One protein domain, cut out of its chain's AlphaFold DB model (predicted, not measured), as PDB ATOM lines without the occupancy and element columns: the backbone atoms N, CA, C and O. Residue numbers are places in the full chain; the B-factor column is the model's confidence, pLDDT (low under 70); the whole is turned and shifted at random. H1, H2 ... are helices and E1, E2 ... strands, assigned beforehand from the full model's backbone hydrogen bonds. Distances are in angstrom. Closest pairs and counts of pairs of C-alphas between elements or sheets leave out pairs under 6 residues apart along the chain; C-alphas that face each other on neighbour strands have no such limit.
ATOM      1  N   LYS A 100     131.260 106.059  96.382       93.38
ATOM      2  CA  LYS A 100     131.787 106.635  95.136       93.38
ATOM      3  C   LYS A 100     132.741 105.703  94.385       93.38
ATOM      4  O   LYS A 100     132.925 105.882  93.183       93.38
ATOM      5  N   GLN A 101     133.412 104.784  95.082       95.25
ATOM      6  CA  GLN A 101     134.337 103.853  94.444       95.25
ATOM      7  C   GLN A 101     133.555 102.795  93.676       95.25
ATOM      8  O   GLN A 101     133.799 102.624  92.485       95.25
ATOM      9  N   LYS A 102     132.559 102.187  94.320       94.44
ATOM     10  CA  LYS A 102     131.689 101.206  93.677       94.44
ATOM     11  C   LYS A 102     130.976 101.778  92.450       94.44
ATOM     12  O   LYS A 102     130.932 101.129  91.413       94.44
ATOM     13  N   LEU A 103     130.491 103.021  92.523       94.75
ATOM     14  CA  LEU A 103     129.886 103.692  91.364       94.75
ATOM     15  C   LEU A 103     130.857 103.874  90.190       94.75
ATOM     16  O   LEU A 103     130.441 103.787  89.036       94.75
ATOM     17  N   ARG A 104     132.144 104.133  90.460       93.81
ATOM     18  CA  ARG A 104     133.168 104.213  89.407       93.81
ATOM     19  C   ARG A 104     133.448 102.850  88.791       93.81
ATOM     20  O   ARG A 104     133.507 102.761  87.572       93.81
ATOM     21  N   GLU A 105     133.569 101.813  89.612       95.12
ATOM     22  CA  GLU A 105     133.778 100.438  89.147       95.12
ATOM     23  C   GLU A 105     132.613  99.983  88.250       95.12
ATOM     24  O   GLU A 105     132.836  99.565  87.116       95.12
ATOM     25  N   GLU A 106     131.362 100.183  88.684       94.38
ATOM     26  CA  GLU A 106     130.164  99.877  87.883       94.38
ATOM     27  C   GLU A 106     130.130 100.664  86.560       94.38
ATOM     28  O   GLU A 106     129.736 100.142  85.515       94.38
ATOM     29  N   TRP A 107     130.558 101.929  86.579       92.19
ATOM     30  CA  TRP A 107     130.652 102.745  85.371       92.19
ATOM     31  C   TRP A 107     131.713 102.229  84.394       92.19
ATOM     32  O   TRP A 107     131.459 102.156  83.189       92.19
ATOM     33  N   GLU A 108     132.887 101.846  84.893       93.19
ATOM     34  CA  GLU A 108     133.965 101.264  84.091       93.19
ATOM     35  C   GLU A 108     133.547  99.921  83.478       93.19
ATOM     36  O   GLU A 108     133.769  99.700  82.283       93.19
ATOM     37  N   GLU A 109     132.857  99.069  84.240       92.19
ATOM     38  CA  GLU A 109     132.284  97.814  83.744       92.19
ATOM     39  C   GLU A 109     131.284  98.045  82.603       92.19
ATOM     40  O   GLU A 109     131.346  97.367  81.572       92.19
ATOM     41  N   LEU A 110     130.387  99.028  82.741       89.62
ATOM     42  CA  LEU A 110     129.438  99.395  81.685       89.62
ATOM     43  C   LEU A 110     130.143  99.920  80.433       89.62
ATOM     44  O   LEU A 110     129.739  99.591  79.314       89.62
ATOM     45  N   GLN A 111     131.196 100.723  80.598       87.81
ATOM     46  CA  GLN A 111     131.987 101.186  79.464       87.81
ATOM     47  C   GLN A 111     132.686 100.032  78.750       87.81
ATOM     48  O   GLN A 111     132.714 100.009  77.519       87.81
ATOM     49  N   GLU A 112     133.241  99.078  79.492       86.75
ATOM     50  CA  GLU A 112     133.898  97.917  78.902       86.75
ATOM     51  C   GLU A 112     132.888  97.017  78.183       86.75
ATOM     52  O   GLU A 112     133.108  96.626  77.038       86.75
ATOM     53  N   ALA A 113     131.717  96.784  78.780       82.75
ATOM     54  CA  ALA A 113     130.613  96.083  78.128       82.75
ATOM     55  C   ALA A 113     130.145  96.792  76.844       82.75
ATOM     56  O   ALA A 113     129.803  96.131  75.864       82.75
ATOM     57  N   ALA A 114     130.167  98.128  76.810       76.81
ATOM     58  CA  ALA A 114     129.885  98.896  75.600       76.81
ATOM     59  C   ALA A 114     131.010  98.798  74.547       76.81
ATOM     60  O   ALA A 114     130.714  98.873  73.353       76.81
ATOM     61  N   ARG A 115     132.273  98.614  74.971       71.00
ATOM     62  CA  ARG A 115     133.462  98.427  74.111       71.00
ATOM     63  C   ARG A 115     133.602  97.012  73.545       71.00
ATOM     64  O   ARG A 115     134.268  96.850  72.519       71.00
ATOM     65  N   GLN A 116     132.987  96.003  74.172       60.25
ATOM     66  CA  GLN A 116     132.945  94.623  73.666       60.25
ATOM     67  C   GLN A 116     132.522  94.582  72.178       60.25
ATOM     68  O   GLN A 116     131.810  95.474  71.711       60.25
ATOM     69  N   PRO A 117     132.951  93.569  71.389       51.00
ATOM     70  CA  PRO A 117     133.173  93.667  69.931       51.00
ATOM     71  C   PRO A 117     131.946  93.933  69.033       51.00
ATOM     72  O   PRO A 117     132.055  93.935  67.810       51.00
ATOM     73  N   HIS A 118     130.780  94.224  69.601       54.03
ATOM     74  CA  HIS A 118     129.583  94.684  68.899       54.03
ATOM     75  C   HIS A 118     129.773  96.063  68.234       54.03
ATOM     76  O   HIS A 118     129.036  96.415  67.321       54.03
ATOM     77  N   GLN A 119     130.758  96.864  68.645       52.31
ATOM     78  CA  GLN A 119     131.088  98.108  67.935       52.31
ATOM     79  C   GLN A 119     131.996  97.893  66.711       52.31
ATOM     80  O   GLN A 119     132.047  98.755  65.839       52.31
ATOM     81  N   GLN A 120     132.679  96.746  66.609       52.59
ATOM     82  CA  GLN A 120     133.610  96.442  65.511       52.59
ATOM     83  C   GLN A 120     132.990  95.582  64.401       52.59
ATOM     84  O   GLN A 120     133.551  95.488  63.309       52.59
ATOM     85  N   ASP A 121     131.825  94.977  64.641       63.88
ATOM     86  CA  ASP A 121     131.079  94.303  63.583       63.88
ATOM     87  C   ASP A 121     130.297  95.339  62.766       63.88
ATOM     88  O   ASP A 121     129.187  95.740  63.119       63.88
ATOM     89  N   GLY A 122     130.872  95.773  61.639       62.81
ATOM     90  CA  GLY A 122     130.231  96.700  60.697       62.81
ATOM     91  C   GLY A 122     128.848  96.242  60.203       62.81
ATOM     92  O   GLY A 122     128.090  97.051  59.666       62.81
ATOM     93  N   ARG A 123     128.475  94.972  60.431       70.06
ATOM     94  CA  ARG A 123     127.126  94.436  60.185       70.06
ATOM     95  C   ARG A 123     126.057  94.993  61.120       70.06
ATOM     96  O   ARG A 123     124.882  94.860  60.806       70.06
ATOM     97  N   LEU A 124     126.433  95.580  62.256       82.56
ATOM     98  CA  LEU A 124     125.483  96.114  63.233       82.56
ATOM     99  C   LEU A 124     125.003  97.529  62.897       82.56
ATOM    100  O   LEU A 124     123.960  97.936  63.405       82.56
ATOM    101  N   PHE A 125     125.718  98.246  62.030       88.44
ATOM    102  CA  PHE A 125     125.411  99.619  61.613       88.44
ATOM    103  C   PHE A 125     125.365  99.764  60.087       88.44
ATOM    104  O   PHE A 125     125.550 100.859  59.559       88.44
ATOM    105  N   SER A 126     125.151  98.670  59.356       90.94
ATOM    106  CA  SER A 126     125.307  98.603  57.901       90.94
ATOM    107  C   SER A 126     124.416  99.586  57.140       90.94
ATOM    108  O   SER A 126     124.795 100.038  56.062       90.94
ATOM    109  N   ALA A 127     123.237  99.938  57.669       92.06
ATOM    110  CA  ALA A 127     122.385 100.963  57.069       92.06
ATOM    111  C   ALA A 127     122.883 102.381  57.387       92.06
ATOM    112  O   ALA A 127     122.864 103.252  56.515       92.06
ATOM    113  N   ALA A 128     123.329 102.603  58.624       93.19
ATOM    114  CA  ALA A 128     123.777 103.900  59.118       93.19
ATOM    115  C   ALA A 128     125.123 104.343  58.528       93.19
ATOM    116  O   ALA A 128     125.344 105.539  58.358       93.19
ATOM    117  N   THR A 129     125.991 103.387  58.179       92.94
ATOM    118  CA  THR A 129     127.324 103.619  57.598       92.94
ATOM    119  C   THR A 129     127.326 103.731  56.073       92.94
ATOM    120  O   THR A 129     128.381 103.941  55.476       92.94
ATOM    121  N   ARG A 130     126.165 103.620  55.409       93.25
ATOM    122  CA  ARG A 130     126.086 103.836  53.958       93.25
ATOM    123  C   ARG A 130     126.469 105.279  53.612       93.25
ATOM    124  O   ARG A 130     126.021 106.192  54.307       93.25
ATOM    125  N   PRO A 131     127.191 105.511  52.501       93.44
ATOM    126  CA  PRO A 131     127.610 106.857  52.107       93.44
ATOM    127  C   PRO A 131     126.418 107.810  51.919       93.44
ATOM    128  O   PRO A 131     126.484 108.959  52.328       93.44
ATOM    129  N   GLU A 132     125.287 107.310  51.411       93.81
ATOM    130  CA  GLU A 132     124.031 108.065  51.241       93.81
ATOM    131  C   GLU A 132     123.369 108.532  52.558       93.81
ATOM    132  O   GLU A 132     122.468 109.372  52.542       93.81
ATOM    133  N   ASN A 133     123.774 107.960  53.697       95.00
ATOM    134  CA  ASN A 133     123.223 108.258  55.018       95.00
ATOM    135  C   ASN A 133     124.217 108.985  55.931       95.00
ATOM    136  O   ASN A 133     123.815 109.418  57.011       95.00
ATOM    137  N   ALA A 134     125.473 109.159  55.504       93.62
ATOM    138  CA  ALA A 134     126.509 109.823  56.292       93.62
ATOM    139  C   ALA A 134     126.072 111.233  56.726       93.62
ATOM    140  O   ALA A 134     126.092 111.539  57.917       93.62
ATOM    141  N   ASP A 135     125.527 112.023  55.796       94.69
ATOM    142  CA  ASP A 135     125.067 113.400  56.040       94.69
ATOM    143  C   ASP A 135     123.768 113.491  56.865       94.69
ATOM    144  O   ASP A 135     123.319 114.577  57.234       94.69
ATOM    145  N   LYS A 136     123.143 112.349  57.174       95.50
ATOM    146  CA  LYS A 136     121.954 112.264  58.039       95.50
ATOM    147  C   LYS A 136     122.320 111.980  59.497       95.50
ATOM    148  O   LYS A 136     121.441 112.016  60.363       95.50
ATOM    149  N   ASN A 137     123.595 111.718  59.782       95.56
ATOM    150  CA  ASN A 137     124.113 111.468  61.119       95.56
ATOM    151  C   ASN A 137     124.795 112.721  61.653       95.56
ATOM    152  O   ASN A 137     125.736 113.230  61.056       95.56
ATOM    153  N   ARG A 138     124.349 113.202  62.814       93.81
ATOM    154  CA  ARG A 138     124.985 114.343  63.482       93.81
ATOM    155  C   ARG A 138     126.395 113.999  63.957       93.81
ATOM    156  O   ARG A 138     127.266 114.861  63.977       93.81
ATOM    157  N   ARG A 139     126.592 112.749  64.375       90.50
ATOM    158  CA  ARG A 139     127.850 112.223  64.899       90.50
ATOM    159  C   ARG A 139     128.111 110.829  64.312       90.50
ATOM    160  O   ARG A 139     127.235 109.971  64.433       90.50
ATOM    161  N   PRO A 140     129.271 110.583  63.676       88.38
ATOM    162  CA  PRO A 140     129.569 109.301  63.031       88.38
ATOM    163  C   PRO A 140     129.804 108.158  64.032       88.38
ATOM    164  O   PRO A 140     129.687 106.995  63.666       88.38
ATOM    165  N   ASP A 141     130.105 108.480  65.289       86.06
ATOM    166  CA  ASP A 141     130.280 107.548  66.408       86.06
ATOM    167  C   ASP A 141     128.962 107.197  67.124       86.06
ATOM    168  O   ASP A 141     128.932 106.289  67.952       86.06
ATOM    169  N   ARG A 142     127.852 107.881  66.807       89.00
ATOM    170  CA  ARG A 142     126.535 107.665  67.430       89.00
ATOM    171  C   ARG A 142     125.507 107.236  66.389       89.00
ATOM    172  O   ARG A 142     124.713 108.039  65.895       89.00
ATOM    173  N   LEU A 143     125.539 105.951  66.049       92.75
ATOM    174  CA  LEU A 143     124.702 105.361  65.005       92.75
ATOM    175  C   LEU A 143     123.657 104.401  65.595       92.75
ATOM    176  O   LEU A 143     123.930 103.734  66.594       92.75
ATOM    177  N   PRO A 144     122.461 104.294  64.991       92.50
ATOM    178  CA  PRO A 144     121.461 103.331  65.423       92.50
ATOM    179  C   PRO A 144     121.846 101.919  64.966       92.50
ATOM    180  O   PRO A 144     122.281 101.724  63.829       92.50
ATOM    181  N   TYR A 145     121.626 100.917  65.818       90.31
ATOM    182  CA  TYR A 145     121.812  99.520  65.423       90.31
ATOM    183  C   TYR A 145     120.779  99.092  64.377       90.31
ATOM    184  O   TYR A 145     119.588  99.361  64.525       90.31
ATOM    185  N   ASP A 146     121.187  98.302  63.387       89.69
ATOM    186  CA  ASP A 146     120.313  97.818  62.311       89.69
ATOM    187  C   ASP A 146     119.093  97.035  62.818       89.69
ATOM    188  O   ASP A 146     118.025  97.079  62.201       89.69
ATOM    189  N   ARG A 147     119.251  96.335  63.950       87.44
ATOM    190  CA  ARG A 147     118.193  95.543  64.596       87.44
ATOM    191  C   ARG A 147     117.111  96.382  65.282       87.44
ATOM    192  O   ARG A 147     115.981  95.921  65.383       87.44
ATOM    193  N   THR A 148     117.448  97.575  65.769       88.75
ATOM    194  CA  THR A 148     116.537  98.435  66.548       88.75
ATOM    195  C   THR A 148     116.234  99.756  65.856       88.75
ATOM    196  O   THR A 148     115.400 100.510  66.352       88.75
ATOM    197  N   ARG A 149     116.884 100.067  64.726       92.50
ATOM    198  CA  ARG A 149     116.653 101.321  64.010       92.50
ATOM    199  C   ARG A 149     115.201 101.444  63.570       92.50
ATOM    200  O   ARG A 149     114.592 100.479  63.099       92.50
ATOM    201  N   VAL A 150     114.669 102.656  63.648       92.25
ATOM    202  CA  VAL A 150     113.362 102.950  63.062       92.25
ATOM    203  C   VAL A 150     113.516 103.095  61.547       92.25
ATOM    204  O   VAL A 150     114.464 103.708  61.059       92.25
ATOM    205  N   ARG A 151     112.586 102.500  60.796       93.12
ATOM    206  CA  ARG A 151     112.545 102.558  59.331       93.12
ATOM    207  C   ARG A 151     111.386 103.431  58.898       93.12
ATOM    208  O   ARG A 151     110.239 103.145  59.250       93.12
ATOM    209  N   LEU A 152     111.677 104.487  58.150       90.62
ATOM    210  CA  LEU A 152     110.651 105.357  57.596       90.62
ATOM    211  C   LEU A 152     109.970 104.686  56.404       90.62
ATOM    212  O   LEU A 152     110.623 104.057  55.573       90.62
ATOM    213  N   LEU A 153     108.653 104.845  56.310       87.12
ATOM    214  CA  LEU A 153     107.911 104.491  55.110       87.12
ATOM    215  C   LEU A 153     108.318 105.461  53.988       87.12
ATOM    216  O   LEU A 153     108.316 106.674  54.213       87.12
ATOM    217  N   PRO A 154     108.698 104.957  52.802       77.62
ATOM    218  CA  PRO A 154     109.139 105.805  51.704       77.62
ATOM    219  C   PRO A 154     107.965 106.615  51.135       77.62
ATOM    220  O   PRO A 154     106.916 106.052  50.826       77.62
ATOM    221  N   ASP A 155     108.157 107.925  50.951       72.56
ATOM    222  CA  ASP A 155     107.151 108.805  50.327       72.56
ATOM    223  C   ASP A 155     107.048 108.569  48.808       72.56
ATOM    224  O   ASP A 155     105.979 108.707  48.214       72.56
ATOM    225  N   THR A 156     108.164 108.197  48.175       74.62
ATOM    226  CA  THR A 156     108.264 107.867  46.750       74.62
ATOM    227  C   THR A 156     109.062 106.577  46.559       74.62
ATOM    228  O   THR A 156     109.940 106.276  47.374       74.62
ATOM    229  N   PRO A 157     108.829 105.815  45.476       73.12
ATOM    230  CA  PRO A 157     109.682 104.679  45.135       73.12
ATOM    231  C   PRO A 157     111.158 105.106  45.081       73.12
ATOM    232  O   PRO A 157     111.496 106.074  44.404       73.12
ATOM    233  N   GLY A 158     112.023 104.418  45.829       74.62
ATOM    234  CA  GLY A 158     113.455 104.738  45.920       74.62
ATOM    235  C   GLY A 158     113.840 105.793  46.966       74.62
ATOM    236  O   GLY A 158     115.027 106.057  47.129       74.62
ATOM    237  N   ALA A 159     112.883 106.374  47.703       80.75
ATOM    238  CA  ALA A 159     113.203 107.224  48.849       80.75
ATOM    239  C   ALA A 159     113.892 106.412  49.962       80.75
ATOM    240  O   ALA A 159     113.562 105.251  50.205       80.75
ATOM    241  N   SER A 160     114.846 107.041  50.649       85.38
ATOM    242  CA  SER A 160     115.591 106.409  51.741       85.38
ATOM    243  C   SER A 160     114.692 106.137  52.955       85.38
ATOM    244  O   SER A 160     113.950 107.016  53.389       85.38
ATOM    245  N   ASP A 161     114.805 104.938  53.537       92.25
ATOM    246  CA  ASP A 161     114.101 104.537  54.769       92.25
ATOM    247  C   ASP A 161     114.809 105.009  56.055       92.25
ATOM    248  O   ASP A 161     114.380 104.677  57.165       92.25
ATOM    249  N   TYR A 162     115.929 105.725  55.917       95.69
ATOM    250  CA  TYR A 162     116.869 105.962  57.004       95.69
ATOM    251  C   TYR A 162     116.587 107.251  57.775       95.69
ATOM    252  O   TYR A 162     116.514 108.340  57.207       95.69
ATOM    253  N   ILE A 163     116.557 107.113  59.098       96.94
ATOM    254  CA  ILE A 163     116.684 108.187  60.078       96.94
ATOM    255  C   ILE A 163     117.539 107.673  61.242       96.94
ATOM    256  O   ILE A 163     117.457 106.497  61.600       96.94
ATOM    257  N   ASN A 164     118.355 108.541  61.847       97.31
ATOM    258  CA  ASN A 164     119.124 108.189  63.039       97.31
ATOM    259  C   ASN A 164     118.202 108.154  64.275       97.31
ATOM    260  O   ASN A 164     118.050 109.137  65.007       97.31
ATOM    261  N   ALA A 165     117.514 107.026  64.447       96.19
ATOM    262  CA  ALA A 165     116.615 106.757  65.560       96.19
ATOM    263  C   ALA A 165     116.587 105.259  65.885       96.19
ATOM    264  O   ALA A 165     116.596 104.429  64.975       96.19
ATOM    265  N   SER A 166     116.502 104.912  67.168       93.88
ATOM    266  CA  SER A 166     116.395 103.540  67.669       93.88
ATOM    267  C   SER A 166     115.156 103.367  68.535       93.88
ATOM    268  O   SER A 166     114.874 104.190  69.404       93.88
ATOM    269  N   LEU A 167     114.441 102.265  68.329       89.81
ATOM    270  CA  LEU A 167     113.393 101.814  69.230       89.81
ATOM    271  C   LEU A 167     114.032 101.177  70.467       89.81
ATOM    272  O   LEU A 167     114.778 100.202  70.363       89.81
ATOM    273  N   VAL A 168     113.701 101.712  71.634       86.50
ATOM    274  CA  VAL A 168     114.042 101.149  72.936       86.50
ATOM    275  C   VAL A 168     112.775 100.542  73.509       86.50
ATOM    276  O   VAL A 168     111.856 101.239  73.940       86.50
ATOM    277  N   GLN A 169     112.712  99.216  73.454       73.62
ATOM    278  CA  GLN A 169     111.678  98.461  74.141       73.62
ATOM    279  C   GLN A 169     112.132  98.226  75.570       73.62
ATOM    280  O   GLN A 169     113.218  97.694  75.809       73.62
ATOM    281  N   ASP A 170     111.288  98.620  76.510       60.09
ATOM    282  CA  ASP A 170     111.551  98.375  77.908       60.09
ATOM    283  C   ASP A 170     111.432  96.873  78.199       60.09
ATOM    284  O   ASP A 170     110.354  96.278  78.156       60.09
ATOM    285  N   SER A 171     112.572  96.232  78.442       52.53
ATOM    286  CA  SER A 171     112.614  94.847  78.913       52.53
ATOM    287  C   SER A 171     112.579  94.747  80.442       52.53
ATOM    288  O   SER A 171     112.414  93.639  80.957       52.53
ATOM    289  N   ALA A 172     112.696  95.877  81.148       48.00
ATOM    290  CA  ALA A 172     112.889  95.997  82.588       48.00
ATOM    291  C   ALA A 172     111.636  96.475  83.354       48.00
ATOM    292  O   ALA A 172     111.519  96.173  84.539       48.00
ATOM    293  N   CYS A 173     110.657  97.120  82.711       48.19
ATOM    294  CA  CYS A 173     109.398  97.525  83.359       48.19
ATOM    295  C   CYS A 173     108.269  96.482  83.325       48.19
ATOM    296  O   CYS A 173     107.139  96.791  83.702       48.19
ATOM    297  N   LEU A 174     108.544  95.230  82.948       37.31
ATOM    298  CA  LEU A 174     107.580  94.138  83.112       37.31
ATOM    299  C   LEU A 174     107.987  93.210  84.264       37.31
ATOM    300  O   LEU A 174     109.026  92.547  84.181       37.31
ATOM    301  N   GLY A 188     107.007 101.563  74.001       73.69
ATOM    302  CA  GLY A 188     108.421 101.726  73.683       73.69
ATOM    303  C   GLY A 188     108.775 103.198  73.506       73.69
ATOM    304  O   GLY A 188     107.970 103.984  73.005       73.69
ATOM    305  N   HIS A 189     109.999 103.558  73.874       87.50
ATOM    306  CA  HIS A 189     110.549 104.878  73.595       87.50
ATOM    307  C   HIS A 189     111.331 104.850  72.285       87.50
ATOM    308  O   HIS A 189     111.910 103.832  71.908       87.50
ATOM    309  N   ILE A 190     111.370 105.980  71.587       92.94
ATOM    310  CA  ILE A 190     112.241 106.159  70.428       92.94
ATOM    311  C   ILE A 190     113.313 107.157  70.828       92.94
ATOM    312  O   ILE A 190     113.013 108.314  71.111       92.94
ATOM    313  N   LEU A 191     114.559 106.697  70.848       95.62
ATOM    314  CA  LEU A 191     115.712 107.568  71.021       95.62
ATOM    315  C   LEU A 191     116.173 108.026  69.644       95.62
ATOM    316  O   LEU A 191     116.381 107.206  68.751       95.62
ATOM    317  N   THR A 192     116.333 109.328  69.454       96.44
ATOM    318  CA  THR A 192     116.793 109.914  68.193       96.44
ATOM    319  C   THR A 192     117.691 111.106  68.480       96.44
ATOM    320  O   THR A 192     117.564 111.749  69.520       96.44
ATOM    321  N   GLN A 193     118.628 111.382  67.574       95.06
ATOM    322  CA  GLN A 193     119.425 112.603  67.637       95.06
ATOM    323  C   GLN A 193     118.540 113.848  67.456       95.06
ATOM    324  O   GLN A 193     117.497 113.788  66.800       95.06
ATOM    325  N   SER A 194     119.011 115.005  67.924       94.12
ATOM    326  CA  SER A 194     118.414 116.286  67.536       94.12
ATOM    327  C   SER A 194     118.445 116.435  66.007       94.12
ATOM    328  O   SER A 194     119.533 116.280  65.423       94.12
TER     329      SER A 194
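This is residues 100 to 174 and 188 to 194 of the 305 residues of the protein "Tyrosine-protein phosphatase domain-containing protein" of Macrostomum lignano (UniProt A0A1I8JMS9). A small three-stranded sheet, E1 to E3, and long loops make a loose body, from which residues 100 to 117, of which 100 to 115 belong to the helix H1, stick out as a free arm. The short helix H2 sits in the loops to one side of the sheet, and the link in the hairpin of E1 and E2 reaches the end of the length far from H1. The printed part has 82 residues, with two named helices and three named strands in the order H1, H2, E1, E2, E3; the sheet, in the order E1, E2, E3, is antiparallel. The class is mixed, helices and strands, with under half of the residues in named elements. The whole is loose, with a radius of gyration of the C-alphas of 15.6 A, and elongated, spanning 54 by 31 by 23 A.

Start at H1, residues 100 to 115, which stands free; its O i to N i+4 pairs are each within hydrogen-bond range. Next look at H2, residues 131 to 134, which is apart from H1 and too short for such a pair. Then find E1, residues 149 to 151, and E2, residues 162 to 168, an antiparallel hairpin at 125 degrees, where N 150 and O 165 are 2.9 A apart, within hydrogen-bond range. E3, residues 189 to 192, runs antiparallel to E2 at 145 degrees; N 166 and O 191 are 2.8 A apart and N 189 and O 168 are 3.0 A apart, both within hydrogen-bond range. E1 and E3 are edge strands. H1 is not on the sheet; H2 is only just not on it, with 4 pairs of C-alphas within 10 A. The closest C-alphas of H2 and E2, those of Asn 133 and Tyr 162, are 7.0 A apart.

Find C-alpha 100 at (131.787, 106.635, 95.136); from there H1 runs 22.6 A to C-alpha 115 at (133.462, 98.427, 74.111). H2 measures 5.2 A and E1 6.3 A from first to last C-alpha. E2 runs 16.9 A from Tyr 162 to Val 168. E3 runs 9.7 A and ends at C-alpha 192, at (116.793, 109.914, 68.193).

The C-alphas of Gln 101 and Pro 157 are the two farthest apart, at 55.1 A. Residues 175 to 187 are not printed, and C-alphas 174 and 188 are 12.1 A apart across this cut, which lies between E2 and E3. The links H1 to H2, 15 residues, and H2 to E1, 14 residues, are long. Confidence is low, under 70, at residues 116 to 122 and 170 to 174 of the model.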